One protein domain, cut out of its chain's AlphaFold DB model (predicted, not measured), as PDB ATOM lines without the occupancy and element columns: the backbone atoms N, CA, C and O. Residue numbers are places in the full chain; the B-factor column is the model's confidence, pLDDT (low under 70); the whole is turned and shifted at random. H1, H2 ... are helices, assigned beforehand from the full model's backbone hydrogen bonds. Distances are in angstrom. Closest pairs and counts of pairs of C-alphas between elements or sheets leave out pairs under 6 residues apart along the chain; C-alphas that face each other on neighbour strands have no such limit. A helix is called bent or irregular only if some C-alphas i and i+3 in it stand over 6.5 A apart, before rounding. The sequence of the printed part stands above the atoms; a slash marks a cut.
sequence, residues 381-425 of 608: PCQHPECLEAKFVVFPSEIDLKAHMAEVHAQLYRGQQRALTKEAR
ATOM      1  N   PRO A 381     235.412 248.751 243.346       87.06
ATOM      2  CA  PRO A 381     235.252 249.516 244.579       87.06
ATOM      3  C   PRO A 381     236.601 249.775 245.259       87.06
ATOM      4  O   PRO A 381     237.458 248.889 245.333       87.06
ATOM      5  N   CYS A 382     236.786 250.977 245.807       85.12
ATOM      6  CA  CYS A 382     237.941 251.270 246.653       85.12
ATOM      7  C   CYS A 382     237.825 250.549 248.009       85.12
ATOM      8  O   CYS A 382     236.785 250.604 248.655       85.12
ATOM      9  N   GLN A 383     238.897 249.875 248.445       82.81
ATOM     10  CA  GLN A 383     238.928 249.078 249.686       82.81
ATOM     11  C   GLN A 383     239.458 249.848 250.913       82.81
ATOM     12  O   GLN A 383     239.612 249.259 251.981       82.81
ATOM     13  N   HIS A 384     239.774 251.140 250.777       80.38
ATOM     14  CA  HIS A 384     240.236 251.964 251.901       80.38
ATOM     15  C   HIS A 384     239.058 252.386 252.792       80.38
ATOM     16  O   HIS A 384     238.023 252.772 252.252       80.38
ATOM     17  N   PRO A 385     239.197 252.358 254.135       78.50
ATOM     18  CA  PRO A 385     238.082 252.565 255.068       78.50
ATOM     19  C   PRO A 385     237.355 253.897 254.841       78.50
ATOM     20  O   PRO A 385     236.135 253.906 254.723       78.50
ATOM     21  N   GLU A 386     238.101 254.982 254.623       82.25
ATOM     22  CA  GLU A 386     237.572 256.321 254.315       82.25
ATOM     23  C   GLU A 386     236.629 256.329 253.091       82.25
ATOM     24  O   GLU A 386     235.621 257.034 253.069       82.25
ATOM     25  N   CYS A 387     236.917 255.511 252.072       80.44
ATOM     26  CA  CYS A 387     236.124 255.417 250.841       80.44
ATOM     27  C   CYS A 387     235.028 254.342 250.889       80.44
ATOM     28  O   CYS A 387     234.112 254.369 250.065       80.44
ATOM     29  N   LEU A 388     235.108 253.411 251.843       79.50
ATOM     30  CA  LEU A 388     234.043 252.459 252.166       79.50
ATOM     31  C   LEU A 388     232.941 253.153 252.982       79.50
ATOM     32  O   LEU A 388     231.763 253.051 252.641       79.50
ATOM     33  N   GLU A 389     233.335 253.918 254.002       77.00
ATOM     34  CA  GLU A 389     232.452 254.712 254.869       77.00
ATOM     35  C   GLU A 389     231.700 255.802 254.085       77.00
ATOM     36  O   GLU A 389     230.520 256.051 254.340       77.00
ATOM     37  N   ALA A 390     232.320 256.364 253.042       74.25
ATOM     38  CA  ALA A 390     231.700 257.286 252.086       74.25
ATOM     39  C   ALA A 390     230.697 256.623 251.101       74.25
ATOM     40  O   ALA A 390     230.537 257.089 249.973       74.25
ATOM     41  N   LYS A 391     230.004 255.551 251.521       65.62
ATOM     42  CA  LYS A 391     229.030 254.759 250.736       65.62
ATOM     43  C   LYS A 391     229.597 254.121 249.457       65.62
ATOM     44  O   LYS A 391     228.945 254.136 248.418       65.62
ATOM     45  N   PHE A 392     230.793 253.538 249.565       65.31
ATOM     46  CA  PHE A 392     231.591 252.975 248.468       65.31
ATOM     47  C   PHE A 392     231.863 253.952 247.309       65.31
ATOM     48  O   PHE A 392     231.044 254.152 246.411       65.31
ATOM     49  N   VAL A 393     233.099 254.447 247.214       77.94
ATOM     50  CA  VAL A 393     233.595 255.003 245.946       77.94
ATOM     51  C   VAL A 393     233.842 253.843 244.966       77.94
ATOM     52  O   VAL A 393     234.829 253.112 245.087       77.94
ATOM     53  N   VAL A 394     232.915 253.646 244.022       83.94
ATOM     54  CA  VAL A 394     232.947 252.567 243.017       83.94
ATOM     55  C   VAL A 394     233.147 253.125 241.613       83.94
ATOM     56  O   VAL A 394     232.493 254.089 241.218       83.94
ATOM     57  N   PHE A 395     234.018 252.473 240.841       85.69
ATOM     58  CA  PHE A 395     234.368 252.877 239.485       85.69
ATOM     59  C   PHE A 395     233.965 251.851 238.412       85.69
ATOM     60  O   PHE A 395     233.967 250.645 238.685       85.69
ATOM     61  N   PRO A 396     233.668 252.302 237.175       86.06
ATOM     62  CA  PRO A 396     233.352 251.413 236.058       86.06
ATOM     63  C   PRO A 396     234.575 250.647 235.534       86.06
ATOM     64  O   PRO A 396     234.402 249.571 234.969       86.06
ATOM     65  N   SER A 397     235.798 251.170 235.707       87.12
ATOM     66  CA  SER A 397     237.027 250.527 235.231       87.12
ATOM     67  C   SER A 397     238.138 250.470 236.286       87.12
ATOM     68  O   SER A 397     238.216 251.288 237.204       87.12
ATOM     69  N   GLU A 398     239.057 249.516 236.113       84.44
ATOM     70  CA  GLU A 398     240.261 249.382 236.945       84.44
ATOM     71  C   GLU A 398     241.220 250.579 236.782       84.44
ATOM     72  O   GLU A 398     242.032 250.856 237.664       84.44
ATOM     73  N   ILE A 399     241.143 251.293 235.651       84.38
ATOM     74  CA  ILE A 399     241.970 252.472 235.361       84.38
ATOM     75  C   ILE A 399     241.525 253.638 236.249       84.38
ATOM     76  O   ILE A 399     242.364 254.271 236.888       84.38
ATOM     77  N   ASP A 400     240.216 253.858 236.356       87.25
ATOM     78  CA  ASP A 400     239.636 254.910 237.197       87.25
ATOM     79  C   ASP A 400     239.915 254.648 238.688       87.25
ATOM     80  O   ASP A 400     240.301 255.560 239.418       87.25
ATOM     81  N   LEU A 401     239.834 253.382 239.132       85.62
ATOM     82  CA  LEU A 401     240.236 252.995 240.490       85.62
ATOM     83  C   LEU A 401     241.720 253.307 240.756       85.62
ATOM     84  O   LEU A 401     242.061 253.831 241.817       85.62
ATOM     85  N   LYS A 402     242.615 253.017 239.799       83.06
ATOM     86  CA  LYS A 402     244.052 253.330 239.915       83.06
ATOM     87  C   LYS A 402     244.325 254.834 239.923       83.06
ATOM     88  O   LYS A 402     245.219 255.265 240.650       83.06
ATOM     89  N   ALA A 403     243.569 255.621 239.159       85.19
ATOM     90  CA  ALA A 403     243.639 257.080 239.193       85.19
ATOM     91  C   ALA A 403     243.227 257.611 240.577       85.19
ATOM     92  O   ALA A 403     244.016 258.288 241.232       85.19
ATOM     93  N   HIS A 404     242.072 257.182 241.089       86.69
ATOM     94  CA  HIS A 404     241.591 257.534 242.427       86.69
ATOM     95  C   HIS A 404     242.577 257.142 243.544       86.69
ATOM     96  O   HIS A 404     242.872 257.952 244.423       86.69
ATOM     97  N   MET A 405     243.163 255.939 243.489       82.44
ATOM     98  CA  MET A 405     244.213 255.518 244.428       82.44
ATOM     99  C   MET A 405     245.474 256.394 244.355       82.44
ATOM    100  O   MET A 405     246.118 256.621 245.380       82.44
ATOM    101  N   ALA A 406     245.836 256.883 243.166       82.69
ATOM    102  CA  ALA A 406     247.000 257.742 242.958       82.69
ATOM    103  C   ALA A 406     246.767 259.210 243.361       82.69
ATOM    104  O   ALA A 406     247.746 259.910 243.626       82.69
ATOM    105  N   GLU A 407     245.511 259.662 243.412       82.38
ATOM    106  CA  GLU A 407     245.110 261.023 243.790       82.38
ATOM    107  C   GLU A 407     244.749 261.134 245.277       82.38
ATOM    108  O   GLU A 407     245.340 261.941 245.993       82.38
ATOM    109  N   VAL A 408     243.818 260.305 245.760       81.00
ATOM    110  CA  VAL A 408     243.246 260.401 247.116       81.00
ATOM    111  C   VAL A 408     244.105 259.660 248.141       81.00
ATOM    112  O   VAL A 408     244.452 260.209 249.182       81.00
ATOM    113  N   HIS A 409     244.536 258.435 247.829       78.69
ATOM    114  CA  HIS A 409     245.377 257.632 248.733       78.69
ATOM    115  C   HIS A 409     246.883 257.832 248.503       78.69
ATOM    116  O   HIS A 409     247.711 257.081 249.025       78.69
ATOM    117  N   ALA A 410     247.251 258.886 247.774       69.50
ATOM    118  CA  ALA A 410     248.624 259.256 247.455       69.50
ATOM    119  C   ALA A 410     249.527 259.312 248.708       69.50
ATOM    120  O   ALA A 410     250.638 258.776 248.703       69.50
ATOM    121  N   GLN A 411     249.026 259.891 249.810       64.38
ATOM    122  CA  GLN A 411     249.720 259.975 251.102       64.38
ATOM    123  C   GLN A 411     250.014 258.609 251.751       64.38
ATOM    124  O   GLN A 411     251.015 258.500 252.462       64.38
ATOM    125  N   LEU A 412     249.190 257.579 251.528       62.03
ATOM    126  CA  LEU A 412     249.368 256.258 252.152       62.03
ATOM    127  C   LEU A 412     250.465 255.436 251.459       62.03
ATOM    128  O   LEU A 412     251.166 254.661 252.104       62.03
ATOM    129  N   TYR A 413     250.688 255.659 250.160       59.47
ATOM    130  CA  TYR A 413     251.682 254.933 249.362       59.47
ATOM    131  C   TYR A 413     253.003 255.695 249.160       59.47
ATOM    132  O   TYR A 413     253.728 255.410 248.207       59.47
ATOM    133  N   ARG A 414     253.372 256.631 250.051       56.12
ATOM    134  CA  ARG A 414     254.549 257.529 249.921       56.12
ATOM    135  C   ARG A 414     255.885 256.861 249.533       56.12
ATOM    136  O   ARG A 414     256.712 257.510 248.900       56.12
ATOM    137  N   GLY A 415     256.098 255.576 249.840       58.66
ATOM    138  CA  GLY A 415     257.275 254.806 249.391       58.66
ATOM    139  C   GLY A 415     257.187 254.227 247.965       58.66
ATOM    140  O   GLY A 415     258.204 254.079 247.293       58.66
ATOM    141  N   GLN A 416     255.980 253.929 247.472       58.62
ATOM    142  CA  GLN A 416     255.716 253.386 246.126       58.62
ATOM    143  C   GLN A 416     255.096 254.417 245.170       58.62
ATOM    144  O   GLN A 416     254.883 254.122 243.998       58.62
ATOM    145  N   GLN A 417     254.847 255.645 245.627       56.53
ATOM    146  CA  GLN A 417     254.093 256.676 244.911       56.53
ATOM    147  C   GLN A 417     254.658 256.987 243.513       56.53
ATOM    148  O   GLN A 417     253.896 257.145 242.561       56.53
ATOM    149  N   ARG A 418     255.990 256.988 243.341       60.38
ATOM    150  CA  ARG A 418     256.662 257.150 242.030       60.38
ATOM    151  C   ARG A 418     256.566 255.920 241.113       60.38
ATOM    152  O   ARG A 418     256.766 256.064 239.910       60.38
ATOM    153  N   ALA A 419     256.312 254.731 241.657       58.66
ATOM    154  CA  ALA A 419     256.084 253.509 240.887       58.66
ATOM    155  C   ALA A 419     254.606 253.403 240.488       58.66
ATOM    156  O   ALA A 419     254.312 253.318 239.301       58.66
ATOM    157  N   LEU A 420     253.687 253.559 241.446       61.09
ATOM    158  CA  LEU A 420     252.240 253.509 241.218       61.09
ATOM    159  C   LEU A 420     251.753 254.610 240.266       61.09
ATOM    160  O   LEU A 420     250.998 254.315 239.349       61.09
ATOM    161  N   THR A 421     252.242 255.852 240.374       61.16
ATOM    162  CA  THR A 421     251.915 256.902 239.381       61.16
ATOM    163  C   THR A 421     252.487 256.608 237.992       61.16
ATOM    164  O   THR A 421     251.866 256.953 236.988       61.16
ATOM    165  N   LYS A 422     253.644 255.935 237.900       66.00
ATOM    166  CA  LYS A 422     254.179 255.439 236.622       66.00
ATOM    167  C   LYS A 422     253.404 254.232 236.094       66.00
ATOM    168  O   LYS A 422     253.429 254.016 234.893       66.00
ATOM    169  N   GLU A 423     252.744 253.451 236.942       64.19
ATOM    170  CA  GLU A 423     251.959 252.274 236.549       64.19
ATOM    171  C   GLU A 423     250.514 252.623 236.191       64.19
ATOM    172  O   GLU A 423     250.032 252.149 235.170       64.19
ATOM    173  N   ALA A 424     249.867 253.543 236.908       59.88
ATOM    174  CA  ALA A 424     248.574 254.111 236.519       59.88
ATOM    175  C   ALA A 424     248.646 254.846 235.164       59.88
ATOM    176  O   ALA A 424     247.696 254.818 234.389       59.88
ATOM    177  N   ARG A 425     249.801 255.450 234.840       65.25
ATOM    178  CA  ARG A 425     250.078 256.065 233.526       65.25
ATOM    179  C   ARG A 425     250.563 255.074 232.457       65.25
ATOM    180  O   ARG A 425     250.645 255.449 231.291       65.25
TER     181      ARG A 425
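AT A GLANCE: This is residues 381 to 425 of the 608 residues of the protein "RING-type E3 ubiquitin transferase" of Catenaria anguillulae PL171 (UniProt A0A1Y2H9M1). Two helices, H2 and H3, stand side by side as a helical hairpin, running opposite ways. On the H2 side of this pair the first stretch of the printed part makes a loop with one short helix, H1, which touches neither of the other two. The printed part has 45 residues with three named helices, in the order H1, H2, H3, and no named strand; the class is all helix, with 23 residues in named elements. The whole is compact, with a radius of gyration of the C-alphas of 10.5 A, and the C-alphas span 29 by 20 by 12 A along their three main axes.

IN THESE COORDINATES: Begin at Pro 381, whose C-alpha is at (235.252, 249.516, 244.579). Go on to C-alpha 385 at (238.082, 252.565, 255.068), where H1 begins; it takes residues 385 to 389. After a short link of 8 residues, find C-alpha 398 at (240.261, 249.382, 236.945): there H2 begins, residues 398 to 407, the longest helix with 10 residues and 14.3 A from first to last C-alpha. A short link of 9 residues follows, and then H3 takes residues 417 to 424, 10.4 A from first to last C-alpha, ending at C-alpha 424 at (248.574, 254.111, 236.519).

HOW THE PARTS SIT: Look first at H1: it is apart from H2 and also apart from H3. Then set H2 beside H3: they touch, with 7 pairs of C-alphas within 8 A. Their closest C-alphas are those of Lys 402 and Ala 424, 5.7 A apart. Their lines stand at a shallow tilt of 25 degrees, and they run opposite ways, a helical hairpin; centre to centre they are 10.5 A apart. In the backbone, each O i to N i+4 pair inside H1 and H2 is within hydrogen-bond range, and in H3 it is 3 of 4. No helix is bent or irregular.

THE WHOLE: The two C-alphas farthest apart are those of Lys 391, in the link from H1 to H2, and Arg 418, in H3, at 29.1 A. From the first printed C-alpha, of Pro 381, to the last, of Arg 425, the distance is 19.6 A. The printed part has no cut, and neither of its two links between helices is long. In the B-factor column you will find a mean pLDDT of 74.3 for the printed part of this predicted model. The values under 70 are at 18 residues, 391 to 392 and 410 to 425; H3 lies in the second of these stretches and has a mean of 61.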